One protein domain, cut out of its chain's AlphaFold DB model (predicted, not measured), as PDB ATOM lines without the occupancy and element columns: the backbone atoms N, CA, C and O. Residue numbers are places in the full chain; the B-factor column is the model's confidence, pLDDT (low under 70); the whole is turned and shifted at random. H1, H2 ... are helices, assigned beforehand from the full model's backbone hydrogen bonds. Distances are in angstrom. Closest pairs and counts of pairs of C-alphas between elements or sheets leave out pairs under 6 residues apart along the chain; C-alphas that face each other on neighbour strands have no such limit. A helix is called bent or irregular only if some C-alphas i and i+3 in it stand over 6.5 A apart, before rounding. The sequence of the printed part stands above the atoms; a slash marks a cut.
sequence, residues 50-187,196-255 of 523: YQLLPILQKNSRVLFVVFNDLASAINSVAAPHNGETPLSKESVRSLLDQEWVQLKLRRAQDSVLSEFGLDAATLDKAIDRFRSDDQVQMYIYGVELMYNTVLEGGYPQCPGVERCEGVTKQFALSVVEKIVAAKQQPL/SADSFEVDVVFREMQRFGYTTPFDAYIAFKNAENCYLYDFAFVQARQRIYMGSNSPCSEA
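Overview. This is residues 50 to 187 and 196 to 255 of the 523 residues of an uncharacterized protein of Babesia ovata (UniProt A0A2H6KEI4). Two lobes of helices sit side by side: in the first, the long helix H1 has H3 and H5 packed on two of its sides, with H4 near its first end; in the second, H6 lies between H7 and H9, while H8 crosses H7 and lies towards H1. The long link of residues 152 to 168 joins the lobes. The 198 printed residues hold ten named helices, H1 to H10 in order, and no named strand; the class is all helix. The whole is compact, with a radius of gyration of the C-alphas of 17.9 A and spans of 55 by 41 by 34 A.

Along the chain. Find C-alpha 50 at (183.242, 117.450, 177.124); from there H1, residues 50 to 81, runs 47.5 A. It is only just irregular: C-alphas 77 and 80 are 6.6 A apart. Next come H2, residues 89 to 96; H3, residues 99 to 115, 24.0 A; H4, residues 120 to 129; and H5, residues 134 to 151, 25.1 A. Look for H6, residues 169 to 184, 22.2 A, from C-alpha 169 at (167.131, 148.974, 177.657). Then follow H7, residues 197 to 212, 24.4 A; H8, residues 217 to 231, 21.4 A; H9, residues 235 to 246; and H10, residues 251 to 255, which ends with C-alpha 255 at (168.512, 163.343, 182.391) and is only just irregular, its C-alphas 252 and 255 being 6.9 A apart.

Arrangement. Start at H1, which touches H5 at a shallow tilt of 14 degrees, the same way; their closest C-alphas, Ala 71 and Val 150, are 5.4 A apart. With residues 55 to 66 alone it touches H3 at 25 degrees, opposite ways, closest at Asn 59 and Val 112, 6.1 A. H3 and H5 are apart. H1 only just touches H4, at Leu 52 and Ala 126, 7.1 A, and H8, at Arg 61 and Ile 222, 6.9 A, each with 3 pairs of C-alphas within 8 A. H2 touches H5 at Val 92 and Leu 151, 5.7 A. H6 touches H9 at 16 degrees, the same way, closest at Glu 177 and Ile 244, 6.1 A, and H7 at Ile 179 and Glu 201, 5.6 A. H7 and H8 touch about perpendicular at 86 degrees, closest at Phe 206 and Pro 217, 5.0 A. H10 only just touches H6, with 3 such pairs, closest at Ser 174 and Cys 252, 6.3 A. Every O i to N i+4 pair is within hydrogen-bond range in H2, H4, H5, H6 and H9; the counts are 24 of 28 in H1, 12 of 13 in H3, 9 of 12 in H7, 10 of 11 in H8 and 0 of 1 in H10, where 1 of 2 O i to N i+3 pairs is.

Size, cuts and confidence. The C-alphas farthest apart, Lys 125 and Ala 255, are 56.0 A apart. Residues 188 to 195 are not printed; C-alphas 187 and 196 are 13.0 A apart across this cut. The link from H5 to H6 is long. Confidence is under 70 at residues 77 to 87, 185 to 187, 196 to 198 and 248 to 255.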
ATOM      1  N   TYR A  50     182.560 116.251 176.614       88.00
ATOM      2  CA  TYR A  50     183.242 117.450 177.124       88.00
ATOM      3  C   TYR A  50     184.328 118.003 176.180       88.00
ATOM      4  O   TYR A  50     184.719 119.158 176.325       88.00
ATOM      5  N   GLN A  51     184.793 117.221 175.198       88.06
ATOM      6  CA  GLN A  51     185.670 117.705 174.124       88.06
ATOM      7  C   GLN A  51     184.871 118.411 173.009       88.06
ATOM      8  O   GLN A  51     185.379 119.336 172.383       88.06
ATOM      9  N   LEU A  52     183.619 118.001 172.770       88.69
ATOM     10  CA  LEU A  52     182.736 118.542 171.729       88.69
ATOM     11  C   LEU A  52     182.056 119.854 172.154       88.69
ATOM     12  O   LEU A  52     181.963 120.790 171.360       88.69
ATOM     13  N   LEU A  53     181.604 119.950 173.408       89.94
ATOM     14  CA  LEU A  53     180.823 121.095 173.897       89.94
ATOM     15  C   LEU A  53     181.521 122.463 173.751       89.94
ATOM     16  O   LEU A  53     180.862 123.384 173.263       89.94
ATOM     17  N   PRO A  54     182.823 122.638 174.071       91.50
ATOM     18  CA  PRO A  54     183.510 123.920 173.878       91.50
ATOM     19  C   PRO A  54     183.566 124.351 172.407       91.50
ATOM     20  O   PRO A  54     183.545 125.543 172.101       91.50
ATOM     21  N   ILE A  55     183.600 123.384 171.488       90.19
ATOM     22  CA  ILE A  55     183.643 123.621 170.043       90.19
ATOM     23  C   ILE A  55     182.271 124.065 169.555       90.19
ATOM     24  O   ILE A  55     182.181 125.066 168.851       90.19
ATOM     25  N   LEU A  56     181.201 123.374 169.963       91.00
ATOM     26  CA  LEU A  56     179.827 123.771 169.637       91.00
ATOM     27  C   LEU A  56     179.500 125.160 170.199       91.00
ATOM     28  O   LEU A  56     178.972 125.995 169.468       91.00
ATOM     29  N   GLN A  57     179.901 125.439 171.443       92.75
ATOM     30  CA  GLN A  57     179.744 126.745 172.084       92.75
ATOM     31  C   GLN A  57     180.521 127.851 171.355       92.75
ATOM     32  O   GLN A  57     179.996 128.940 171.130       92.75
ATOM     33  N   LYS A  58     181.777 127.601 170.968       92.25
ATOM     34  CA  LYS A  58     182.571 128.600 170.246       92.25
ATOM     35  C   LYS A  58     182.053 128.815 168.823       92.25
ATOM     36  O   LYS A  58     181.968 129.956 168.375       92.25
ATOM     37  N   ASN A  59     181.655 127.746 168.139       90.75
ATOM     38  CA  ASN A  59     181.107 127.810 166.788       90.75
ATOM     39  C   ASN A  59     179.767 128.560 166.764       90.75
ATOM     40  O   ASN A  59     179.602 129.483 165.968       90.75
ATOM     41  N   SER A  60     178.847 128.268 167.693       92.38
ATOM     42  CA  SER A  60     177.578 129.000 167.795       92.38
ATOM     43  C   SER A  60     177.782 130.492 168.082       92.38
ATOM     44  O   SER A  60     177.109 131.307 167.457       92.38
ATOM     45  N   ARG A  61     178.755 130.874 168.927       94.06
ATOM     46  CA  ARG A  61     179.112 132.290 169.161       94.06
ATOM     47  C   ARG A  61     179.638 132.993 167.906       94.06
ATOM     48  O   ARG A  61     179.239 134.122 167.639       94.06
ATOM     49  N   VAL A  62     180.514 132.362 167.120       91.19
ATOM     50  CA  VAL A  62     181.024 132.984 165.880       91.19
ATOM     51  C   VAL A  62     179.919 133.065 164.816       91.19
ATOM     52  O   VAL A  62     179.763 134.107 164.179       91.19
ATOM     53  N   LEU A  63     179.097 132.021 164.668       90.25
ATOM     54  CA  LEU A  63     177.935 132.024 163.770       90.25
ATOM     55  C   LEU A  63     176.897 133.083 164.166       90.25
ATOM     56  O   LEU A  63     176.367 133.762 163.290       90.25
ATOM     57  N   PHE A  64     176.655 133.278 165.466       94.19
ATOM     58  CA  PHE A  64     175.774 134.326 165.982       94.19
ATOM     59  C   PHE A  64     176.188 135.720 165.492       94.19
ATOM     60  O   PHE A  64     175.324 136.475 165.057       94.19
ATOM     61  N   VAL A  65     177.488 136.053 165.480       92.25
ATOM     62  CA  VAL A  65     177.960 137.341 164.930       92.25
ATOM     63  C   VAL A  65     177.599 137.464 163.448       92.25
ATOM     64  O   VAL A  65     177.023 138.469 163.041       92.25
ATOM     65  N   VAL A  66     177.852 136.421 162.648       90.12
ATOM     66  CA  VAL A  66     177.530 136.424 161.210       90.12
ATOM     67  C   VAL A  66     176.025 136.593 160.964       90.12
ATOM     68  O   VAL A  66     175.633 137.385 160.108       90.12
ATOM     69  N   PHE A  67     175.183 135.892 161.727       90.31
ATOM     70  CA  PHE A  67     173.726 136.004 161.640       90.31
ATOM     71  C   PHE A  67     173.205 137.359 162.136       90.31
ATOM     72  O   PHE A  67     172.275 137.906 161.547       90.31
ATOM     73  N   ASN A  68     173.820 137.941 163.167       91.88
ATOM     74  CA  ASN A  68     173.462 139.254 163.694       91.88
ATOM     75  C   ASN A  68     173.804 140.394 162.717       91.88
ATOM     76  O   ASN A  68     172.996 141.307 162.522       91.88
ATOM     77  N   ASP A  69     174.972 140.327 162.069       88.25
ATOM     78  CA  ASP A  69     175.351 141.243 160.986       88.25
ATOM     79  C   ASP A  69     174.333 141.171 159.840       88.25
ATOM     80  O   ASP A  69     173.906 142.196 159.305       88.25
ATOM     81  N   LEU A  70     173.925 139.952 159.474       85.88
ATOM     82  CA  LEU A  70     173.006 139.707 158.370       85.88
ATOM     83  C   LEU A  70     171.581 140.186 158.683       85.88
ATOM     84  O   LEU A  70     171.004 140.893 157.861       85.88
ATOM     85  N   ALA A  71     171.047 139.898 159.877       88.69
ATOM     86  CA  ALA A  71     169.775 140.459 160.347       88.69
ATOM     87  C   ALA A  71     169.796 141.995 160.332       88.69
ATOM     88  O   ALA A  71     168.867 142.638 159.846       88.69
ATOM     89  N   SER A  72     170.898 142.595 160.796       85.81
ATOM     90  CA  SER A  72     171.085 144.049 160.769       85.81
ATOM     91  C   SER A  72     171.096 144.607 159.343       85.81
ATOM     92  O   SER A  72     170.475 145.640 159.092       85.81
ATOM     93  N   ALA A  73     171.747 143.921 158.398       82.31
ATOM     94  CA  ALA A  73     171.762 144.309 156.990       82.31
ATOM     95  C   ALA A  73     170.367 144.205 156.347       82.31
ATOM     96  O   ALA A  73     169.902 145.183 155.761       82.31
ATOM     97  N   ILE A  74     169.675 143.071 156.513       80.75
ATOM     98  CA  ILE A  74     168.311 142.826 156.007       80.75
ATOM     99  C   ILE A  74     167.350 143.907 156.515       80.75
ATOM    100  O   ILE A  74     166.688 144.582 155.725       80.75
ATOM    101  N   ASN A  75     167.336 144.145 157.828       79.81
ATOM    102  CA  ASN A  75     166.419 145.103 158.441       79.81
ATOM    103  C   ASN A  75     166.768 146.561 158.108       79.81
ATOM    104  O   ASN A  75     165.866 147.393 158.016       79.81
ATOM    105  N   SER A  76     168.037 146.878 157.818       74.44
ATOM    106  CA  SER A  76     168.412 148.205 157.304       74.44
ATOM    107  C   SER A  76     167.851 148.501 155.904       74.44
ATOM    108  O   SER A  76     167.607 149.662 155.584       74.44
ATOM    109  N   VAL A  77     167.600 147.466 155.089       68.44
ATOM    110  CA  VAL A  77     166.988 147.587 153.752       68.44
ATOM    111  C   VAL A  77     165.457 147.654 153.832       68.44
ATOM    112  O   VAL A  77     164.843 148.339 153.019       68.44
ATOM    113  N   ALA A  78     164.836 147.016 154.830       62.34
ATOM    114  CA  ALA A  78     163.389 147.095 155.066       62.34
ATOM    115  C   ALA A  78     162.944 148.419 155.732       62.34
ATOM    116  O   ALA A  78     161.864 148.934 155.438       62.34
ATOM    117  N   ALA A  79     163.784 149.002 156.597       59.47
ATOM    118  CA  ALA A  79     163.496 150.238 157.335       59.47
ATOM    119  C   ALA A  79     163.023 151.452 156.490       59.47
ATOM    120  O   ALA A  79     162.057 152.093 156.905       59.47
ATOM    121  N   PRO A  80     163.619 151.803 155.325       54.25
ATOM    122  CA  PRO A  80     163.170 152.945 154.515       54.25
ATOM    123  C   PRO A  80     161.805 152.758 153.827       54.25
ATOM    124  O   PRO A  80     161.324 153.692 153.189       54.25
ATOM    125  N   HIS A  81     161.174 151.585 153.939       52.81
ATOM    126  CA  HIS A  81     159.864 151.281 153.354       52.81
ATOM    127  C   HIS A  81     158.734 151.242 154.397       52.81
ATOM    128  O   HIS A  81     157.755 150.529 154.203       52.81
ATOM    129  N   ASN A  82     158.871 151.947 155.530       49.25
ATOM    130  CA  ASN A  82     157.908 151.964 156.650       49.25
ATOM    131  C   ASN A  82     157.539 150.570 157.216       49.25
ATOM    132  O   ASN A  82     156.561 150.437 157.948       49.25
ATOM    133  N   GLY A  83     158.305 149.523 156.889       52.66
ATOM    134  CA  GLY A  83     157.938 148.134 157.177       52.66
ATOM    135  C   GLY A  83     156.801 147.571 156.309       52.66
ATOM    136  O   GLY A  83     156.343 146.467 156.581       52.66
ATOM    137  N   GLU A  84     156.352 148.278 155.265       44.03
ATOM    138  CA  GLU A  84     155.233 147.865 154.396       44.03
ATOM    139  C   GLU A  84     155.599 146.714 153.444       44.03
ATOM    140  O   GLU A  84     154.729 145.967 152.997       44.03
ATOM    141  N   THR A  85     156.892 146.518 153.176       50.38
ATOM    142  CA  THR A  85     157.430 145.337 152.492       50.38
ATOM    143  C   THR A  85     158.618 144.758 153.267       50.38
ATOM    144  O   THR A  85     159.774 145.018 152.919       50.38
ATOM    145  N   PRO A  86     158.383 143.933 154.311       58.59
ATOM    146  CA  PRO A  86     159.428 143.028 154.773       58.59
ATOM    147  C   PRO A  86     159.906 142.196 153.577       58.59
ATOM    148  O   PRO A  86     159.095 141.719 152.777       58.59
ATOM    149  N   LEU A  87     161.225 142.037 153.434       65.31
ATOM    150  CA  LEU A  87     161.795 141.145 152.424       65.31
ATOM    151  C   LEU A  87     161.150 139.765 152.591       65.31
ATOM    152  O   LEU A  87     161.158 139.217 153.693       65.31
ATOM    153  N   SER A  88     160.562 139.221 151.519       74.00
ATOM    154  CA  SER A  88     159.862 137.935 151.618       74.00
ATOM    155  C   SER A  88     160.820 136.851 152.111       74.00
ATOM    156  O   SER A  88     162.027 136.931 151.865       74.00
ATOM    157  N   LYS A  89     160.306 135.802 152.761       77.44
ATOM    158  CA  LYS A  89     161.152 134.715 153.281       77.44
ATOM    159  C   LYS A  89     162.004 134.088 152.166       77.44
ATOM    160  O   LYS A  89     163.137 133.690 152.399       77.44
ATOM    161  N   GLU A  90     161.505 134.075 150.934       76.94
ATOM    162  CA  GLU A  90     162.196 133.644 149.709       76.94
ATOM    163  C   GLU A  90     163.294 134.631 149.281       76.94
ATOM    164  O   GLU A  90     164.359 134.208 148.837       76.94
ATOM    165  N   SER A  91     163.069 135.936 149.449       78.94
ATOM    166  CA  SER A  91     164.073 136.983 149.207       78.94
ATOM    167  C   SER A  91     165.209 136.914 150.232       78.94
ATOM    168  O   SER A  91     166.373 137.088 149.885       78.94
ATOM    169  N   VAL A  92     164.892 136.616 151.496       77.88
ATOM    170  CA  VAL A  92     165.903 136.421 152.544       77.88
ATOM    171  C   VAL A  92     166.650 135.093 152.363       77.88
ATOM    172  O   VAL A  92     167.872 135.074 152.503       77.88
ATOM    173  N   ARG A  93     165.969 134.005 151.959       76.25
ATOM    174  CA  ARG A  93     166.630 132.757 151.519       76.25
ATOM    175  C   ARG A  93     167.608 133.024 150.380       76.25
ATOM    176  O   ARG A  93     168.780 132.712 150.520       76.25
ATOM    177  N   SER A  94     167.174 133.695 149.313       78.44
ATOM    178  CA  SER A  94     168.044 133.960 148.162       78.44
ATOM    179  C   SER A  94     169.230 134.877 148.478       78.44
ATOM    180  O   SER A  94     170.225 134.819 147.760       78.44
ATOM    181  N   LEU A  95     169.167 135.678 149.554       77.94
ATOM    182  CA  LEU A  95     170.312 136.394 150.131       77.94
ATOM    183  C   LEU A  95     171.250 135.460 150.919       77.94
ATOM    184  O   LEU A  95     172.462 135.538 150.742       77.94
ATOM    185  N   LEU A  96     170.713 134.566 151.756       75.44
ATOM    186  CA  LEU A  96     171.478 133.552 152.501       75.44
ATOM    187  C   LEU A  96     172.163 132.521 151.590       75.44
ATOM    188  O   LEU A  96     173.257 132.051 151.905       75.44
ATOM    189  N   ASP A  97     171.548 132.204 150.455       77.44
ATOM    190  CA  ASP A  97     172.068 131.285 149.442       77.44
ATOM    191  C   ASP A  97     173.153 131.931 148.557       77.44
ATOM    192  O   ASP A  97     173.793 131.246 147.756       77.44
ATOM    193  N   GLN A  98     173.422 133.240 148.700       79.75
ATOM    194  CA  GLN A  98     174.507 133.894 147.963       79.75
ATOM    195  C   GLN A  98     175.870 133.365 148.412       79.75
ATOM    196  O   GLN A  98     176.174 133.265 149.603       79.75
ATOM    197  N   GLU A  99     176.738 133.099 147.432       78.62
ATOM    198  CA  GLU A  99     178.046 132.472 147.637       78.62
ATOM    199  C   GLU A  99     178.904 133.192 148.692       78.62
ATOM    200  O   GLU A  99     179.588 132.542 149.480       78.62
ATOM    201  N   TRP A 100     178.832 134.526 148.774       78.75
ATOM    202  CA  TRP A 100     179.591 135.301 149.761       78.75
ATOM    203  C   TRP A 100     179.096 135.100 151.205       78.75
ATOM    204  O   TRP A 100     179.918 135.110 152.123       78.75
ATOM    205  N   VAL A 101     177.792 134.873 151.423       78.25
ATOM    206  CA  VAL A 101     177.233 134.562 152.753       78.25
ATOM    207  C   VAL A 101     177.670 133.165 153.167       78.25
ATOM    208  O   VAL A 101     178.231 132.988 154.249       78.25
ATOM    209  N   GLN A 102     177.512 132.194 152.266       81.81
ATOM    210  CA  GLN A 102     177.978 130.820 152.453       81.81
ATOM    211  C   GLN A 102     179.494 130.766 152.719       81.81
ATOM    212  O   GLN A 102     179.950 130.028 153.590       81.81
ATOM    213  N   LEU A 103     180.286 131.610 152.047       83.31
ATOM    214  CA  LEU A 103     181.723 131.740 152.284       83.31
ATOM    215  C   LEU A 103     182.046 132.406 153.633       83.31
ATOM    216  O   LEU A 103     182.977 131.957 154.302       83.31
ATOM    217  N   LYS A 104     181.303 133.438 154.066       83.94
ATOM    218  CA  LYS A 104     181.480 134.064 155.395       83.94
ATOM    219  C   LYS A 104     181.158 133.066 156.512       83.94
ATOM    220  O   LYS A 104     181.939 132.940 157.454       83.94
ATOM    221  N   LEU A 105     180.068 132.311 156.368       84.12
ATOM    222  CA  LEU A 105     179.675 131.235 157.279       84.12
ATOM    223  C   LEU A 105     180.713 130.099 157.315       84.12
ATOM    224  O   LEU A 105     181.121 129.689 158.400       84.12
ATOM    225  N   ARG A 106     181.207 129.635 156.159       83.94
ATOM    226  CA  ARG A 106     182.258 128.604 156.105       83.94
ATOM    227  C   ARG A 106     183.558 129.087 156.751       83.94
ATOM    228  O   ARG A 106     184.085 128.397 157.612       83.94
ATOM    229  N   ARG A 107     184.034 130.296 156.422       86.81
ATOM    230  CA  ARG A 107     185.240 130.891 157.037       86.81
ATOM    231  C   ARG A 107     185.117 131.001 158.562       86.81
ATOM    232  O   ARG A 107     186.098 130.763 159.260       86.81
ATOM    233  N   ALA A 108     183.930 131.326 159.079       86.94
ATOM    234  CA  ALA A 108     183.646 131.322 160.513       86.94
ATOM    235  C   ALA A 108     183.792 129.919 161.134       86.94
ATOM    236  O   ALA A 108     184.492 129.771 162.136       86.94
ATOM    237  N   GLN A 109     183.194 128.890 160.524       86.56
ATOM    238  CA  GLN A 109     183.290 127.501 160.998       86.56
ATOM    239  C   GLN A 109     184.727 126.964 160.910       86.56
ATOM    240  O   GLN A 109     185.250 126.449 161.899       86.56
ATOM    241  N   ASP A 110     185.398 127.155 159.772       86.69
ATOM    242  CA  ASP A 110     186.784 126.731 159.537       86.69
ATOM    243  C   ASP A 110     187.762 127.408 160.509       86.69
ATOM    244  O   ASP A 110     188.710 126.778 160.982       86.69
ATOM    245  N   SER A 111     187.531 128.680 160.862       88.38
ATOM    246  CA  SER A 111     188.347 129.392 161.853       88.38
ATOM    247  C   SER A 111     188.233 128.787 163.253       88.38
ATOM    248  O   SER A 111     189.209 128.828 163.997       88.38
ATOM    249  N   VAL A 112     187.075 128.235 163.625       87.62
ATOM    250  CA  VAL A 112     186.905 127.539 164.908       87.62
ATOM    251  C   VAL A 112     187.507 126.137 164.826       87.62
ATOM    252  O   VAL A 112     188.303 125.765 165.682       87.62
ATOM    253  N   LEU A 113     187.197 125.377 163.772       86.75
ATOM    254  CA  LEU A 113     187.716 124.022 163.557       86.75
ATOM    255  C   LEU A 113     189.252 123.971 163.547       86.75
ATOM    256  O   LEU A 113     189.849 123.140 164.230       86.75
ATOM    257  N   SER A 114     189.891 124.903 162.835       88.06
ATOM    258  CA  SER A 114     191.354 124.995 162.758       88.06
ATOM    259  C   SER A 114     192.022 125.390 164.079       88.06
ATOM    260  O   SER A 114     193.161 124.987 164.310       88.06
ATOM    261  N   GLU A 115     191.332 126.105 164.974       87.06
ATOM    262  CA  GLU A 115     191.833 126.394 166.325       87.06
ATOM    263  C   GLU A 115     191.891 125.128 167.194       87.06
ATOM    264  O   GLU A 115     192.854 124.931 167.933       87.06
ATOM    265  N   PHE A 116     190.905 124.239 167.049       84.94
ATOM    266  CA  PHE A 116     190.872 122.938 167.724       84.94
ATOM    267  C   PHE A 116     191.656 121.834 166.985       84.94
ATOM    268  O   PHE A 116     191.718 120.707 167.468       84.94
ATOM    269  N   GLY A 117     192.270 122.136 165.833       85.75
ATOM    270  CA  GLY A 117     193.040 121.166 165.041       85.75
ATOM    271  C   GLY A 117     192.187 120.099 164.344       85.75
ATOM    272  O   GLY A 117     192.680 119.007 164.073       85.75
ATOM    273  N   LEU A 118     190.918 120.402 164.068       83.88
ATOM    274  CA  LEU A 118     189.927 119.464 163.537       83.88
ATOM    275  C   LEU A 118     189.519 119.796 162.102       83.88
ATOM    276  O   LEU A 118     189.622 120.938 161.651       83.88
ATOM    277  N   ASP A 119     188.984 118.793 161.408       85.25
ATOM    278  CA  ASP A 119     188.248 118.982 160.163       85.25
ATOM    279  C   ASP A 119     186.726 118.898 160.382       85.25
ATOM    280  O   ASP A 119     186.219 118.464 161.422       85.25
ATOM    281  N   ALA A 120     185.980 119.345 159.372       81.62
ATOM    282  CA  ALA A 120     184.525 119.373 159.404       81.62
ATOM    283  C   ALA A 120     183.911 117.965 159.545       81.62
ATOM    284  O   ALA A 120     182.938 117.794 160.273       81.62
ATOM    285  N   ALA A 121     184.518 116.957 158.907       84.25
ATOM    286  CA  ALA A 121     184.036 115.577 158.913       84.25
ATOM    287  C   ALA A 121     184.209 114.883 160.277       84.25
ATOM    288  O   ALA A 121     183.416 114.013 160.638       84.25
ATOM    289  N   THR A 122     185.236 115.249 161.046       85.69
ATOM    290  CA  THR A 122     185.437 114.762 162.417       85.69
ATOM    291  C   THR A 122     184.439 115.417 163.368       85.69
ATOM    292  O   THR A 122     183.906 114.732 164.242       85.69
ATOM    293  N   LEU A 123     184.099 116.697 163.154       85.25
ATOM    294  CA  LEU A 123     183.012 117.355 163.887       85.25
ATOM    295  C   LEU A 123     181.641 116.721 163.583       85.25
ATOM    296  O   LEU A 123     180.904 116.448 164.526       85.25
ATOM    297  N   ASP A 124     181.316 116.421 162.319       83.69
ATOM    298  CA  ASP A 124     180.060 115.735 161.957       83.69
ATOM    299  C   ASP A 124     179.932 114.377 162.657       83.69
ATOM    300  O   ASP A 124     178.935 114.106 163.324       83.69
ATOM    301  N   LYS A 125     180.980 113.542 162.596       86.69
ATOM    302  CA  LYS A 125     181.009 112.239 163.285       86.69
ATOM    303  C   LYS A 125     180.830 112.368 164.799       86.69
ATOM    304  O   LYS A 125     180.232 111.491 165.419       86.69
ATOM    305  N   ALA A 126     181.356 113.432 165.404       86.25
ATOM    306  CA  ALA A 126     181.191 113.705 166.828       86.25
ATOM    307  C   ALA A 126     179.757 114.132 167.163       86.25
ATOM    308  O   ALA A 126     179.178 113.627 168.124       86.25
ATOM    309  N   ILE A 127     179.179 115.014 166.345       86.69
ATOM    310  CA  ILE A 127     177.787 115.448 166.456       86.69
ATOM    311  C   ILE A 127     176.842 114.252 166.330       86.69
ATOM    312  O   ILE A 127     175.988 114.085 167.193       86.69
ATOM    313  N   ASP A 128     177.022 113.384 165.333       88.38
ATOM    314  CA  ASP A 128     176.194 112.183 165.175       88.38
ATOM    315  C   ASP A 128     176.390 111.184 166.331       88.38
ATOM    316  O   ASP A 128     175.412 110.608 166.813       88.38
ATOM    317  N   ARG A 129     177.620 111.020 166.846       88.94
ATOM    318  CA  ARG A 129     177.908 110.158 168.010       88.94
ATOM    319  C   ARG A 129     177.196 110.624 169.283       88.94
ATOM    320  O   ARG A 129     176.722 109.785 170.044       88.94
ATOM    321  N   PHE A 130     177.142 111.933 169.525       89.38
ATOM    322  CA  PHE A 130     176.529 112.530 170.718       89.38
ATOM    323  C   PHE A 130     175.158 113.167 170.428       89.38
ATOM    324  O   PHE A 130     174.668 113.984 171.204       89.38
ATOM    325  N   ARG A 131     174.503 112.777 169.327       89.25
ATOM    326  CA  ARG A 131     173.269 113.407 168.828       89.25
ATOM    327  C   ARG A 131     172.091 113.333 169.793       89.25
ATOM    328  O   ARG A 131     171.199 114.167 169.707       89.25
ATOM    329  N   SER A 132     172.056 112.342 170.678       90.00
ATOM    330  CA  SER A 132     171.000 112.179 171.682       90.00
ATOM    331  C   SER A 132     171.237 112.969 172.974       90.00
ATOM    332  O   SER A 132     170.442 112.826 173.894       90.00
ATOM    333  N   ASP A 133     172.330 113.727 173.088       94.00
ATOM    334  CA  ASP A 133     172.622 114.515 174.286       94.00
ATOM    335  C   ASP A 133     171.936 115.890 174.255       94.00
ATOM    336  O   ASP A 133     172.007 116.614 173.257       94.00
ATOM    337  N   ASP A 134     171.316 116.267 175.374       92.94
ATOM    338  CA  ASP A 134     170.546 117.507 175.522       92.94
ATOM    339  C   ASP A 134     171.384 118.775 175.280       92.94
ATOM    340  O   ASP A 134     170.895 119.742 174.694       92.94
ATOM    341  N   GLN A 135     172.658 118.793 175.688       91.00
ATOM    342  CA  GLN A 135     173.534 119.951 175.499       91.00
ATOM    343  C   GLN A 135     174.011 120.065 174.049       91.00
ATOM    344  O   GLN A 135     174.114 121.174 173.519       91.00
ATOM    345  N   VAL A 136     174.257 118.937 173.375       89.44
ATOM    346  CA  VAL A 136     174.543 118.916 171.929       89.44
ATOM    347  C   VAL A 136     173.311 119.370 171.141       89.44
ATOM    348  O   VAL A 136     173.432 120.239 170.274       89.44
ATOM    349  N   GLN A 137     172.121 118.870 171.489       90.81
ATOM    350  CA  GLN A 137     170.852 119.300 170.896       90.81
ATOM    351  C   GLN A 137     170.587 120.796 171.095       90.81
ATOM    352  O   GLN A 137     170.236 121.471 170.129       90.81
ATOM    353  N   MET A 138     170.835 121.346 172.289       92.62
ATOM    354  CA  MET A 138     170.700 122.783 172.564       92.62
ATOM    355  C   MET A 138     171.510 123.644 171.579       92.62
ATOM    356  O   MET A 138     171.008 124.660 171.096       92.62
ATOM    357  N   TYR A 139     172.747 123.255 171.250       91.00
ATOM    358  CA  TYR A 139     173.563 124.006 170.290       91.00
ATOM    359  C   TYR A 139     173.121 123.801 168.834       91.00
ATOM    360  O   TYR A 139     173.105 124.775 168.084       91.00
ATOM    361  N   ILE A 140     172.731 122.586 168.431       88.62
ATOM    362  CA  ILE A 140     172.248 122.306 167.065       88.62
ATOM    363  C   ILE A 140     170.942 123.062 166.800       88.62
ATOM    364  O   ILE A 140     170.877 123.879 165.879       88.62
ATOM    365  N   TYR A 141     169.935 122.851 167.653       89.62
ATOM    366  CA  TYR A 141     168.644 123.529 167.570       89.62
ATOM    367  C   TYR A 141     168.793 125.046 167.728       89.62
ATOM    368  O   TYR A 141     168.133 125.811 167.036       89.62
ATOM    369  N   GLY A 142     169.714 125.502 168.580       90.12
ATOM    370  CA  GLY A 142     170.035 126.917 168.722       90.12
ATOM    371  C   GLY A 142     170.570 127.559 167.439       90.12
ATOM    372  O   GLY A 142     170.152 128.659 167.089       90.12
ATOM    373  N   VAL A 143     171.461 126.884 166.703       88.88
ATOM    374  CA  VAL A 143     171.964 127.378 165.407       88.88
ATOM    375  C   VAL A 143     170.869 127.356 164.335       88.88
ATOM    376  O   VAL A 143     170.760 128.313 163.567       88.88
ATOM    377  N   GLU A 144     170.021 126.327 164.316       87.69
ATOM    378  CA  GLU A 144     168.837 126.277 163.448       87.69
ATOM    379  C   GLU A 144     167.851 127.419 163.759       87.69
ATOM    380  O   GLU A 144     167.373 128.096 162.848       87.69
ATOM    381  N   LEU A 145     167.593 127.695 165.040       90.19
ATOM    382  CA  LEU A 145     166.727 128.784 165.484       90.19
ATOM    383  C   LEU A 145     167.304 130.154 165.109       90.19
ATOM    384  O   LEU A 145     166.554 131.004 164.634       90.19
ATOM    385  N   MET A 146     168.621 130.367 165.242       90.38
ATOM    386  CA  MET A 146     169.275 131.593 164.759       90.38
ATOM    387  C   MET A 146     169.041 131.797 163.259       90.38
ATOM    388  O   MET A 146     168.608 132.873 162.850       90.38
ATOM    389  N   TYR A 147     169.275 130.762 162.447       87.00
ATOM    390  CA  TYR A 147     169.067 130.806 160.999       87.00
ATOM    391  C   TYR A 147     167.599 131.095 160.631       87.00
ATOM    392  O   TYR A 147     167.322 132.001 159.842       87.00
ATOM    393  N   ASN A 148     166.649 130.389 161.254       86.38
ATOM    394  CA  ASN A 148     165.215 130.597 161.034       86.38
ATOM    395  C   ASN A 148     164.741 131.988 161.486       86.38
ATOM    396  O   ASN A 148     163.919 132.599 160.807       86.38
ATOM    397  N   THR A 149     165.306 132.526 162.570       89.94
ATOM    398  CA  THR A 149     165.001 133.884 163.045       89.94
ATOM    399  C   THR A 149     165.445 134.936 162.025       89.94
ATOM    400  O   THR A 149     164.662 135.822 161.694       89.94
ATOM    401  N   VAL A 150     166.656 134.811 161.460       87.19
ATOM    402  CA  VAL A 150     167.136 135.709 160.389       87.19
ATOM    403  C   VAL A 150     166.263 135.595 159.137       87.19
ATOM    404  O   VAL A 150     165.925 136.614 158.538       87.19
ATOM    405  N   LEU A 151     165.852 134.377 158.757       83.44
ATOM    406  CA  LEU A 151     164.933 134.146 157.634       83.44
ATOM    407  C   LEU A 151     163.583 134.858 157.783       83.44
ATOM    408  O   LEU A 151     162.947 135.176 156.781       83.44
ATOM    409  N   GLU A 152     163.134 135.068 159.015       84.38
ATOM    410  CA  GLU A 152     161.868 135.726 159.345       84.38
ATOM    411  C   GLU A 152     162.036 137.237 159.588       84.38
ATOM    412  O   GLU A 152     161.097 137.902 160.017       84.38
ATOM    413  N   GLY A 153     163.222 137.793 159.303       81.25
ATOM    414  CA  GLY A 153     163.557 139.202 159.544       81.25
ATOM    415  C   GLY A 153     163.791 139.540 161.022       81.25
ATOM    416  O   GLY A 153     163.967 140.704 161.375       81.25
ATOM    417  N   GLY A 154     163.801 138.542 161.905       87.75
ATOM    418  CA  GLY A 154     164.082 138.710 163.326       87.75
ATOM    419  C   GLY A 154     165.573 138.863 163.632       87.75
ATOM    420  O   GLY A 154     166.442 138.690 162.775       87.75
ATOM    421  N   TYR A 155     165.871 139.136 164.903       91.19
ATOM    422  CA  TYR A 155     167.237 139.194 165.412       91.19
ATOM    423  C   TYR A 155     167.570 137.917 166.200       91.19
ATOM    424  O   TYR A 155     166.842 137.581 167.135       91.19
ATOM    425  N   PRO A 156     168.649 137.188 165.850       93.12
ATOM    426  CA  PRO A 156     168.968 135.896 166.457       93.12
ATOM    427  C   PRO A 156     169.339 136.027 167.942       93.12
ATOM    428  O   PRO A 156     169.784 137.083 168.391       93.12
ATOM    429  N   GLN A 157     169.237 134.921 168.685       93.38
ATOM    430  CA  GLN A 157     169.775 134.775 170.045       93.38
ATOM    431  C   GLN A 157     170.864 133.698 170.069       93.38
ATOM    432  O   GLN A 157     170.731 132.666 169.416       93.38
ATOM    433  N   CYS A 158     171.947 133.925 170.813       93.81
ATOM    434  CA  CYS A 158     173.060 132.980 170.893       93.81
ATOM    435  C   CYS A 158     172.725 131.831 171.865       93.81
ATOM    436  O   CYS A 158     172.502 132.096 173.050       93.81
ATOM    437  N   PRO A 159     172.743 130.553 171.437       91.50
ATOM    438  CA  PRO A 159     172.498 129.435 172.345       91.50
ATOM    439  C   PRO A 159     173.608 129.307 173.392       91.50
ATOM    440  O   PRO A 159     174.781 129.572 173.114       91.50
ATOM    441  N   GLY A 160     173.232 128.894 174.605       89.19
ATOM    442  CA  GLY A 160     174.153 128.791 175.742       89.19
ATOM    443  C   GLY A 160     174.681 130.139 176.258       89.19
ATOM    444  O   GLY A 160     175.697 130.163 176.953       89.19
ATOM    445  N   VAL A 161     174.038 131.259 175.902       90.94
ATOM    446  CA  VAL A 161     174.337 132.598 176.432       90.94
ATOM    447  C   VAL A 161     173.087 133.149 177.105       90.94
ATOM    448  O   VAL A 161     172.117 133.519 176.447       90.94
ATOM    449  N   GLU A 162     173.120 133.212 178.432       86.94
ATOM    450  CA  GLU A 162     172.055 133.824 179.221       86.94
ATOM    451  C   GLU A 162     172.004 135.344 179.003       86.94
ATOM    452  O   GLU A 162     172.993 135.996 178.646       86.94
ATOM    453  N   ARG A 163     170.826 135.932 179.222       83.94
ATOM    454  CA  ARG A 163     170.650 137.383 179.169       83.94
ATOM    455  C   ARG A 163     171.279 138.008 180.412       83.94
ATOM    456  O   ARG A 163     170.825 137.768 181.522       83.94
ATOM    457  N   CYS A 164     172.273 138.873 180.220       86.31
ATOM    458  CA  CYS A 164     172.836 139.657 181.316       86.31
ATOM    459  C   CYS A 164     171.778 140.637 181.857       86.31
ATOM    460  O   CYS A 164     171.435 141.611 181.185       86.31
ATOM    461  N   GLU A 165     171.255 140.388 183.061       84.38
ATOM    462  CA  GLU A 165     170.180 141.195 183.666       84.38
ATOM    463  C   GLU A 165     170.566 142.673 183.855       84.38
ATOM    464  O   GLU A 165     169.718 143.557 183.742       84.38
ATOM    465  N   GLY A 166     171.858 142.953 184.066       85.81
ATOM    466  CA  GLY A 166     172.392 144.314 184.175       85.81
ATOM    467  C   GLY A 166     172.346 145.126 182.872       85.81
ATOM    468  O   GLY A 166     172.373 146.358 182.916       85.81
ATOM    469  N   VAL A 167     172.228 144.475 181.709       91.31
ATOM    470  CA  VAL A 167     172.127 145.137 180.399       91.31
ATOM    471  C   VAL A 167     170.674 145.548 180.158       91.31
ATOM    472  O   VAL A 167     169.919 144.882 179.449       91.31
ATOM    473  N   THR A 168     170.252 146.649 180.779       93.25
ATOM    474  CA  THR A 168     168.903 147.223 180.622       93.25
ATOM    475  C   THR A 168     168.705 147.888 179.251       93.25
ATOM    476  O   THR A 168     169.672 148.171 178.543       93.25
ATOM    477  N   LYS A 169     167.453 148.205 178.880       92.75
ATOM    478  CA  LYS A 169     167.131 148.974 177.657       92.75
ATOM    479  C   LYS A 169     167.890 150.305 177.593       92.75
ATOM    480  O   LYS A 169     168.500 150.616 176.578       92.75
ATOM    481  N   GLN A 170     167.885 151.066 178.691       92.19
ATOM    482  CA  GLN A 170     168.587 152.352 178.795       92.19
ATOM    483  C   GLN A 170     170.104 152.180 178.672       92.19
ATOM    484  O   GLN A 170     170.749 152.921 177.934       92.19
ATOM    485  N   PHE A 171     170.675 151.162 179.327       94.12
ATOM    486  CA  PHE A 171     172.096 150.859 179.179       94.12
ATOM    487  C   PHE A 171     172.437 150.519 177.721       94.12
ATOM    488  O   PHE A 171     173.354 151.119 177.165       94.12
ATOM    489  N   ALA A 172     171.663 149.643 177.072       94.19
ATOM    490  CA  ALA A 172     171.867 149.284 175.672       94.19
ATOM    491  C   ALA A 172     171.796 150.504 174.733       94.19
ATOM    492  O   ALA A 172     172.691 150.675 173.907       94.19
ATOM    493  N   LEU A 173     170.822 151.406 174.916       93.38
ATOM    494  CA  LEU A 173     170.759 152.678 174.181       93.38
ATOM    495  C   LEU A 173     171.997 153.553 174.431       93.38
ATOM    496  O   LEU A 173     172.580 154.053 173.473       93.38
ATOM    497  N   SER A 174     172.458 153.681 175.681       93.81
ATOM    498  CA  SER A 174     173.662 154.463 176.014       93.81
ATOM    499  C   SER A 174     174.949 153.893 175.397       93.81
ATOM    500  O   SER A 174     175.865 154.640 175.057       93.81
ATOM    501  N   VAL A 175     175.029 152.569 175.213       93.19
ATOM    502  CA  VAL A 175     176.150 151.922 174.516       93.19
ATOM    503  C   VAL A 175     176.042 152.147 173.008       93.19
ATOM    504  O   VAL A 175     177.044 152.500 172.392       93.19
ATOM    505  N   VAL A 176     174.846 152.039 172.415       91.50
ATOM    506  CA  VAL A 176     174.617 152.390 170.999       91.50
ATOM    507  C   VAL A 176     174.976 153.854 170.730       91.50
ATOM    508  O   VAL A 176     175.661 154.134 169.750       91.50
ATOM    509  N   GLU A 177     174.613 154.776 171.619       90.69
ATOM    510  CA  GLU A 177     175.001 156.187 171.533       90.69
ATOM    511  C   GLU A 177     176.523 156.371 171.556       90.69
ATOM    512  O   GLU A 177     177.067 157.057 170.693       90.69
ATOM    513  N   LYS A 178     177.241 155.683 172.453       91.69
ATOM    514  CA  LYS A 178     178.716 155.692 172.475       91.69
ATOM    515  C   LYS A 178     179.327 155.101 171.202       91.69
ATOM    516  O   LYS A 178     180.321 155.636 170.714       91.69
ATOM    517  N   ILE A 179     178.747 154.036 170.642       89.81
ATOM    518  CA  ILE A 179     179.183 153.440 169.367       89.81
ATOM    519  C   ILE A 179     178.976 154.436 168.219       89.81
ATOM    520  O   ILE A 179     179.878 154.628 167.403       89.81
ATOM    521  N   VAL A 180     177.812 155.088 168.150       87.50
ATOM    522  CA  VAL A 180     177.499 156.083 167.117       87.50
ATOM    523  C   VAL A 180     178.405 157.303 167.255       87.50
ATOM    524  O   VAL A 180     179.026 157.690 166.270       87.50
ATOM    525  N   ALA A 181     178.591 157.839 168.463       85.81
ATOM    526  CA  ALA A 181     179.520 158.933 168.727       85.81
ATOM    527  C   ALA A 181     180.965 158.569 168.337       85.81
ATOM    528  O   ALA A 181     181.627 159.350 167.658       85.81
ATOM    529  N   ALA A 182     181.442 157.365 168.675       83.50
ATOM    530  CA  ALA A 182     182.772 156.890 168.283       83.50
ATOM    531  C   ALA A 182     182.927 156.731 166.757       83.50
ATOM    532  O   ALA A 182     183.979 157.058 166.216       83.50
ATOM    533  N   LYS A 183     181.879 156.282 166.049       80.12
ATOM    534  CA  LYS A 183     181.857 156.194 164.575       80.12
ATOM    535  C   LYS A 183     181.698 157.563 163.892       80.12
ATOM    536  O   LYS A 183     182.116 157.721 162.748       80.12
ATOM    537  N   GLN A 184     181.093 158.545 164.563       73.38
ATOM    538  CA  GLN A 184     180.887 159.900 164.043       73.38
ATOM    539  C   GLN A 184     182.044 160.859 164.339       73.38
ATOM    540  O   GLN A 184     182.223 161.809 163.567       73.38
ATOM    541  N   GLN A 185     182.818 160.632 165.411       69.06
ATOM    542  CA  GLN A 185     183.968 161.464 165.763       69.06
ATOM    543  C   GLN A 185     184.921 161.574 164.562       69.06
ATOM    544  O   GLN A 185     185.416 160.558 164.066       69.06
ATOM    545  N   PRO A 186     185.194 162.794 164.056       51.34
ATOM    546  CA  PRO A 186     186.125 162.963 162.954       51.34
ATOM    547  C   PRO A 186     187.506 162.495 163.403       51.34
ATOM    548  O   PRO A 186     187.942 162.831 164.504       51.34
ATOM    549  N   LEU A 187     188.192 161.749 162.532       53.31
ATOM    550  CA  LEU A 187     189.455 161.048 162.787       53.31
ATOM    551  C   LEU A 187     190.654 162.009 162.995       53.31
ATOM    552  O   LEU A 187     191.660 161.967 162.285       53.31
ATOM    553  N   SER A 196     189.248 148.359 161.308       56.94
ATOM    554  CA  SER A 196     187.911 148.265 160.717       56.94
ATOM    555  C   SER A 196     186.865 148.933 161.615       56.94
ATOM    556  O   SER A 196     187.035 149.021 162.833       56.94
ATOM    557  N   ALA A 197     185.752 149.380 161.022       55.53
ATOM    558  CA  ALA A 197     184.647 150.001 161.761       55.53
ATOM    559  C   ALA A 197     184.091 149.095 162.883       55.53
ATOM    560  O   ALA A 197     183.626 149.595 163.908       55.53
ATOM    561  N   ASP A 198     184.204 147.777 162.707       61.22
ATOM    562  CA  ASP A 198     183.768 146.753 163.659       61.22
ATOM    563  C   ASP A 198     184.662 146.709 164.912       61.22
ATOM    564  O   ASP A 198     184.175 146.470 166.017       61.22
ATOM    565  N   SER A 199     185.959 147.029 164.779       72.81
ATOM    566  CA  SER A 199     186.900 147.089 165.910       72.81
ATOM    567  C   SER A 199     186.484 148.133 166.948       72.81
ATOM    568  O   SER A 199     186.639 147.896 168.143       72.81
ATOM    569  N   PHE A 200     185.953 149.279 166.509       81.69
ATOM    570  CA  PHE A 200     185.518 150.348 167.414       81.69
ATOM    571  C   PHE A 200     184.259 149.969 168.195       81.69
ATOM    572  O   PHE A 200     184.121 150.339 169.358       81.69
ATOM    573  N   GLU A 201     183.345 149.222 167.573       88.94
ATOM    574  CA  GLU A 201     182.127 148.763 168.237       88.94
ATOM    575  C   GLU A 201     182.447 147.738 169.330       88.94
ATOM    576  O   GLU A 201     181.992 147.896 170.462       88.94
ATOM    577  N   VAL A 202     183.310 146.761 169.034       89.75
ATOM    578  CA  VAL A 202     183.791 145.787 170.028       89.75
ATOM    579  C   VAL A 202     184.544 146.480 171.173       89.75
ATOM    580  O   VAL A 202     184.287 146.165 172.335       89.75
ATOM    581  N   ASP A 203     185.410 147.461 170.883       89.31
ATOM    582  CA  ASP A 203     186.149 148.222 171.906       89.31
ATOM    583  C   ASP A 203     185.216 149.005 172.853       89.31
ATOM    584  O   ASP A 203     185.432 149.013 174.070       89.31
ATOM    585  N   VAL A 204     184.179 149.668 172.322       92.50
ATOM    586  CA  VAL A 204     183.196 150.418 173.130       92.50
ATOM    587  C   VAL A 204     182.355 149.468 173.978       92.50
ATOM    588  O   VAL A 204     182.232 149.677 175.186       92.50
ATOM    589  N   VAL A 205     181.821 148.402 173.374       94.12
ATOM    590  CA  VAL A 205     181.019 147.399 174.086       94.12
ATOM    591  C   VAL A 205     181.836 146.746 175.200       94.12
ATOM    592  O   VAL A 205     181.349 146.648 176.323       94.12
ATOM    593  N   PHE A 206     183.093 146.372 174.946       95.25
ATOM    594  CA  PHE A 206     183.950 145.753 175.958       95.25
ATOM    595  C   PHE A 206     184.154 146.651 177.185       95.25
ATOM    596  O   PHE A 206     183.943 146.196 178.307       95.25
ATOM    597  N   ARG A 207     184.489 147.936 176.996       94.06
ATOM    598  CA  ARG A 207     184.692 148.891 178.107       94.06
ATOM    599  C   ARG A 207     183.453 149.078 178.979       94.06
ATOM    600  O   ARG A 207     183.568 149.272 180.186       94.06
ATOM    601  N   GLU A 208     182.270 149.051 178.379       94.56
ATOM    602  CA  GLU A 208     181.016 149.220 179.115       94.56
ATOM    603  C   GLU A 208     180.589 147.913 179.802       94.56
ATOM    604  O   GLU A 208     180.177 147.933 180.962       94.56
ATOM    605  N   MET A 209     180.783 146.767 179.143       94.81
ATOM    606  CA  MET A 209     180.461 145.437 179.674       94.81
ATOM    607  C   MET A 209     181.438 144.942 180.753       94.81
ATOM    608  O   MET A 209     181.053 144.114 181.578       94.81
ATOM    609  N   GLN A 210     182.663 145.478 180.834       93.94
ATOM    610  CA  GLN A 210     183.601 145.213 181.941       93.94
ATOM    611  C   GLN A 210     182.972 145.446 183.327       93.94
ATOM    612  O   GLN A 210     183.320 144.758 184.286       93.94
ATOM    613  N   ARG A 211     181.996 146.360 183.432       93.31
ATOM    614  CA  ARG A 211     181.250 146.653 184.669       93.31
ATOM    615  C   ARG A 211     180.427 145.464 185.183       93.31
ATOM    616  O   ARG A 211     180.134 145.411 186.371       93.31
ATOM    617  N   PHE A 212     180.090 144.514 184.310       92.19
ATOM    618  CA  PHE A 212     179.389 143.269 184.642       92.19
ATOM    619  C   PHE A 212     180.338 142.060 184.748       92.19
ATOM    620  O   PHE A 212     179.884 140.921 184.765       92.19
ATOM    621  N   GLY A 213     181.656 142.287 184.808       91.81
ATOM    622  CA  GLY A 213     182.658 141.233 185.000       91.81
ATOM    623  C   GLY A 213     183.136 140.529 183.725       91.81
ATOM    624  O   GLY A 213     183.893 139.564 183.825       91.81
ATOM    625  N   TYR A 214     182.754 140.994 182.529       92.69
ATOM    626  CA  TYR A 214     183.251 140.415 181.277       92.69
ATOM    627  C   TYR A 214     184.736 140.738 181.060       92.69
ATOM    628  O   TYR A 214     185.133 141.901 180.977       92.69
ATOM    629  N   THR A 215     185.558 139.695 180.942       91.62
ATOM    630  CA  THR A 215     187.026 139.789 180.835       91.62
ATOM    631  C   THR A 215     187.553 139.714 179.403       91.62
ATOM    632  O   THR A 215     188.663 140.181 179.152       91.62
ATOM    633  N   THR A 216     186.778 139.176 178.455       92.38
ATOM    634  CA  THR A 216     187.155 139.104 177.033       92.38
ATOM    635  C   THR A 216     186.288 140.049 176.184       92.38
ATOM    636  O   THR A 216     185.080 140.151 176.429       92.38
ATOM    637  N   PRO A 217     186.849 140.725 175.160       92.31
ATOM    638  CA  PRO A 217     186.062 141.571 174.259       92.31
ATOM    639  C   PRO A 217     184.997 140.797 173.480       92.31
ATOM    640  O   PRO A 217     183.912 141.318 173.231       92.31
ATOM    641  N   PHE A 218     185.288 139.543 173.119       91.44
ATOM    642  CA  PHE A 218     184.363 138.707 172.358       91.44
ATOM    643  C   PHE A 218     183.148 138.307 173.199       91.44
ATOM    644  O   PHE A 218     182.023 138.528 172.765       91.44
ATOM    645  N   ASP A 219     183.338 137.813 174.426       92.19
ATOM    646  CA  ASP A 219     182.210 137.399 175.270       92.19
ATOM    647  C   ASP A 219     181.367 138.599 175.719       92.19
ATOM    648  O   ASP A 219     180.140 138.507 175.748       92.19
ATOM    649  N   ALA A 220     182.008 139.746 175.980       94.31
ATOM    650  CA  ALA A 220     181.325 141.020 176.194       94.31
ATOM    651  C   ALA A 220     180.438 141.410 174.999       94.31
ATOM    652  O   ALA A 220     179.279 141.779 175.187       94.31
ATOM    653  N   TYR A 221     180.967 141.310 173.775       94.81
ATOM    654  CA  TYR A 221     180.236 141.637 172.552       94.81
ATOM    655  C   TYR A 221     179.057 140.690 172.304       94.81
ATOM    656  O   TYR A 221     177.945 141.158 172.056       94.81
ATOM    657  N   ILE A 222     179.263 139.376 172.446       94.62
ATOM    658  CA  ILE A 222     178.195 138.374 172.320       94.62
ATOM    659  C   ILE A 222     177.093 138.630 173.355       94.62
ATOM    660  O   ILE A 222     175.924 138.706 172.987       94.62
ATOM    661  N   ALA A 223     177.445 138.807 174.633       94.75
ATOM    662  CA  ALA A 223     176.467 139.038 175.695       94.75
ATOM    663  C   ALA A 223     175.681 140.343 175.496       94.75
ATOM    664  O   ALA A 223     174.463 140.361 175.673       94.75
ATOM    665  N   PHE A 224     176.362 141.414 175.077       95.75
ATOM    666  CA  PHE A 224     175.722 142.685 174.755       95.75
ATOM    667  C   PHE A 224     174.744 142.543 173.589       95.75
ATOM    668  O   PHE A 224     173.591 142.937 173.726       95.75
ATOM    669  N   LYS A 225     175.163 141.946 172.465       94.75
ATOM    670  CA  LYS A 225     174.301 141.767 171.287       94.75
ATOM    671  C   LYS A 225     173.131 140.828 171.557       94.75
ATOM    672  O   LYS A 225     172.020 141.116 171.131       94.75
ATOM    673  N   ASN A 226     173.336 139.761 172.327       93.94
ATOM    674  CA  ASN A 226     172.256 138.864 172.737       93.94
ATOM    675  C   ASN A 226     171.186 139.610 173.566       93.94
ATOM    676  O   ASN A 226     169.988 139.413 173.368       93.94
ATOM    677  N   ALA A 227     171.611 140.523 174.448       93.62
ATOM    678  CA  ALA A 227     170.709 141.389 175.205       93.62
ATOM    679  C   ALA A 227     170.089 142.523 174.358       93.62
ATOM    680  O   ALA A 227     168.898 142.785 174.507       93.62
ATOM    681  N   GLU A 228     170.839 143.157 173.444       93.50
ATOM    682  CA  GLU A 228     170.329 144.158 172.485       93.50
ATOM    683  C   GLU A 228     169.197 143.551 171.642       93.50
ATOM    684  O   GLU A 228     168.117 144.135 171.545       93.50
ATOM    685  N   ASN A 229     169.394 142.335 171.126       93.25
ATOM    686  CA  ASN A 229     168.428 141.633 170.281       93.25
ATOM    687  C   ASN A 229     167.115 141.310 171.007       93.25
ATOM    688  O   ASN A 229     166.052 141.353 170.390       93.25
ATOM    689  N   CYS A 230     167.147 141.098 172.328       90.56
ATOM    690  CA  CYS A 230     165.931 140.967 173.139       90.56
ATOM    691  C   CYS A 230     165.078 142.251 173.163       90.56
ATOM    692  O   CYS A 230     163.878 142.183 173.428       90.56
ATOM    693  N   TYR A 231     165.674 143.420 172.908       91.06
ATOM    694  CA  TYR A 231     164.986 144.713 172.900       91.06
ATOM    695  C   TYR A 231     164.559 145.177 171.506       91.06
ATOM    696  O   TYR A 231     163.732 146.077 171.404       91.06
ATOM    697  N   LEU A 232     165.040 144.546 170.432       87.19
ATOM    698  CA  LEU A 232     164.666 144.904 169.055       87.19
ATOM    699  C   LEU A 232     163.223 144.506 168.679       87.19
ATOM    700  O   LEU A 232     162.743 144.886 167.616       87.19
ATOM    701  N   TYR A 233     162.512 143.822 169.580       85.50
ATOM    702  CA  TYR A 233     161.066 143.578 169.518       85.50
ATOM    703  C   TYR A 233     160.231 144.638 170.267       85.50
ATOM    704  O   TYR A 233     159.006 144.624 170.191       85.50
ATOM    705  N   ASP A 234     160.867 145.565 170.996       87.31
ATOM    706  CA  ASP A 234     160.199 146.705 171.629       87.31
ATOM    707  C   ASP A 234     160.255 147.931 170.709       87.31
ATOM    708  O   ASP A 234     161.308 148.531 170.492       87.31
ATOM    709  N   PHE A 235     159.089 148.339 170.210       83.50
ATOM    710  CA  PHE A 235     158.927 149.494 169.332       83.50
ATOM    711  C   PHE A 235     159.507 150.795 169.915       83.50
ATOM    712  O   PHE A 235     160.118 151.572 169.180       83.50
ATOM    713  N   ALA A 236     159.391 151.023 171.229       86.62
ATOM    714  CA  ALA A 236     159.941 152.217 171.870       86.62
ATOM    715  C   ALA A 236     161.480 152.203 171.869       86.62
ATOM    716  O   ALA A 236     162.113 153.221 171.585       86.62
ATOM    717  N   PHE A 237     162.086 151.036 172.112       90.56
ATOM    718  CA  PHE A 237     163.534 150.848 172.010       90.56
ATOM    719  C   PHE A 237     164.025 151.010 170.566       90.56
ATOM    720  O   PHE A 237     165.015 151.703 170.337       90.56
ATOM    721  N   VAL A 238     163.323 150.432 169.587       86.88
ATOM    722  CA  VAL A 238     163.671 150.552 168.160       86.88
ATOM    723  C   VAL A 238     163.616 152.012 167.697       86.88
ATOM    724  O   VAL A 238     164.573 152.477 167.079       86.88
ATOM    725  N   GLN A 239     162.572 152.769 168.062       84.38
ATOM    726  CA  GLN A 239     162.507 154.206 167.771       84.38
ATOM    727  C   GLN A 239     163.650 154.988 168.430       84.38
ATOM    728  O   GLN A 239     164.308 155.788 167.766       84.38
ATOM    729  N   ALA A 240     163.900 154.765 169.723       85.12
ATOM    730  CA  ALA A 240     164.976 155.428 170.456       85.12
ATOM    731  C   ALA A 240     166.346 155.170 169.806       85.12
ATOM    732  O   ALA A 240     167.111 156.100 169.551       85.12
ATOM    733  N   ARG A 241     166.611 153.910 169.449       88.00
ATOM    734  CA  ARG A 241     167.805 153.469 168.724       88.00
ATOM    735  C   ARG A 241     167.920 154.141 167.353       88.00
ATOM    736  O   ARG A 241     169.004 154.586 166.987       88.00
ATOM    737  N   GLN A 242     166.822 154.257 166.607       85.06
ATOM    738  CA  GLN A 242     166.806 154.926 165.304       85.06
ATOM    739  C   GLN A 242     167.111 156.428 165.417       85.06
ATOM    740  O   GLN A 242     167.905 156.925 164.622       85.06
ATOM    741  N   ARG A 243     166.563 157.137 166.418       82.69
ATOM    742  CA  ARG A 243     166.871 158.564 166.670       82.69
ATOM    743  C   ARG A 243     168.368 158.786 166.891       82.69
ATOM    744  O   ARG A 243     168.950 159.640 166.227       82.69
ATOM    745  N   ILE A 244     169.003 157.936 167.708       86.12
ATOM    746  CA  ILE A 244     170.457 157.958 167.946       86.12
ATOM    747  C   ILE A 244     171.239 157.820 166.626       86.12
ATOM    748  O   ILE A 244     172.151 158.603 166.371       86.12
ATOM    749  N   TYR A 245     170.873 156.878 165.745       82.62
ATOM    750  CA  TYR A 245     171.531 156.729 164.434       82.62
ATOM    751  C   TYR A 245     171.299 157.913 163.482       82.62
ATOM    752  O   TYR A 245     172.180 158.207 162.673       82.62
ATOM    753  N   MET A 246     170.151 158.588 163.575       79.44
ATOM    754  CA  MET A 246     169.833 159.783 162.779       79.44
ATOM    755  C   MET A 246     170.463 161.070 163.335       79.44
ATOM    756  O   MET A 246     170.432 162.096 162.661       79.44
ATOM    757  N   GLY A 247     171.042 161.033 164.541       75.12
ATOM    758  CA  GLY A 247     171.581 162.215 165.216       75.12
ATOM    759  C   GLY A 247     170.511 163.157 165.781       75.12
ATOM    760  O   GLY A 247     170.847 164.255 166.203       75.12
ATOM    761  N   SER A 248     169.242 162.740 165.803       57.12
ATOM    762  CA  SER A 248     168.170 163.452 166.504       57.12
ATOM    763  C   SER A 248     168.327 163.227 168.009       57.12
ATOM    764  O   SER A 248     168.534 162.081 168.412       57.12
ATOM    765  N   ASN A 249     168.223 164.295 168.814       53.94
ATOM    766  CA  ASN A 249     168.582 164.320 170.244       53.94
ATOM    767  C   ASN A 249     168.318 163.011 171.010       53.94
ATOM    768  O   ASN A 249     167.209 162.469 171.006       53.94
ATOM    769  N   SER A 250     169.366 162.516 171.680       44.59
ATOM    770  CA  SER A 250     169.348 161.219 172.359       44.59
ATOM    771  C   SER A 250     168.290 161.168 173.470       44.59
ATOM    772  O   SER A 250     168.307 162.020 174.361       44.59
ATOM    773  N   PRO A 251     167.438 160.124 173.519       45.62
ATOM    774  CA  PRO A 251     166.538 159.907 174.651       45.62
ATOM    775  C   PRO A 251     167.286 159.535 175.945       45.62
ATOM    776  O   PRO A 251     166.733 159.670 177.030       45.62
ATOM    777  N   CYS A 252     168.564 159.132 175.879       40.12
ATOM    778  CA  CYS A 252     169.403 159.006 177.078       40.12
ATOM    779  C   CYS A 252     169.839 160.368 177.654       40.12
ATOM    780  O   CYS A 252     170.346 160.412 178.773       40.12
ATOM    781  N   SER A 253     169.598 161.477 176.941       40.41
ATOM    782  CA  SER A 253     169.839 162.842 177.422       40.41
ATOM    783  C   SER A 253     168.625 163.478 178.122       40.41
ATOM    784  O   SER A 253     168.695 164.640 178.523       40.41
ATOM    785  N   GLU A 254     167.532 162.739 178.358       40.03
ATOM    786  CA  GLU A 254     166.392 163.237 179.155       40.03
ATOM    787  C   GLU A 254     166.765 163.529 180.626       40.03
ATOM    788  O   GLU A 254     166.064 164.278 181.309       40.03
ATOM    789  N   ALA A 255     167.925 163.036 181.086       36.06
ATOM    790  CA  ALA A 255     168.512 163.343 182.391       36.06
ATOM    791  C   ALA A 255     169.120 164.760 182.520       36.06
ATOM    792  O   ALA A 255     169.622 165.092 183.592       36.06
TER     793      ALA A 255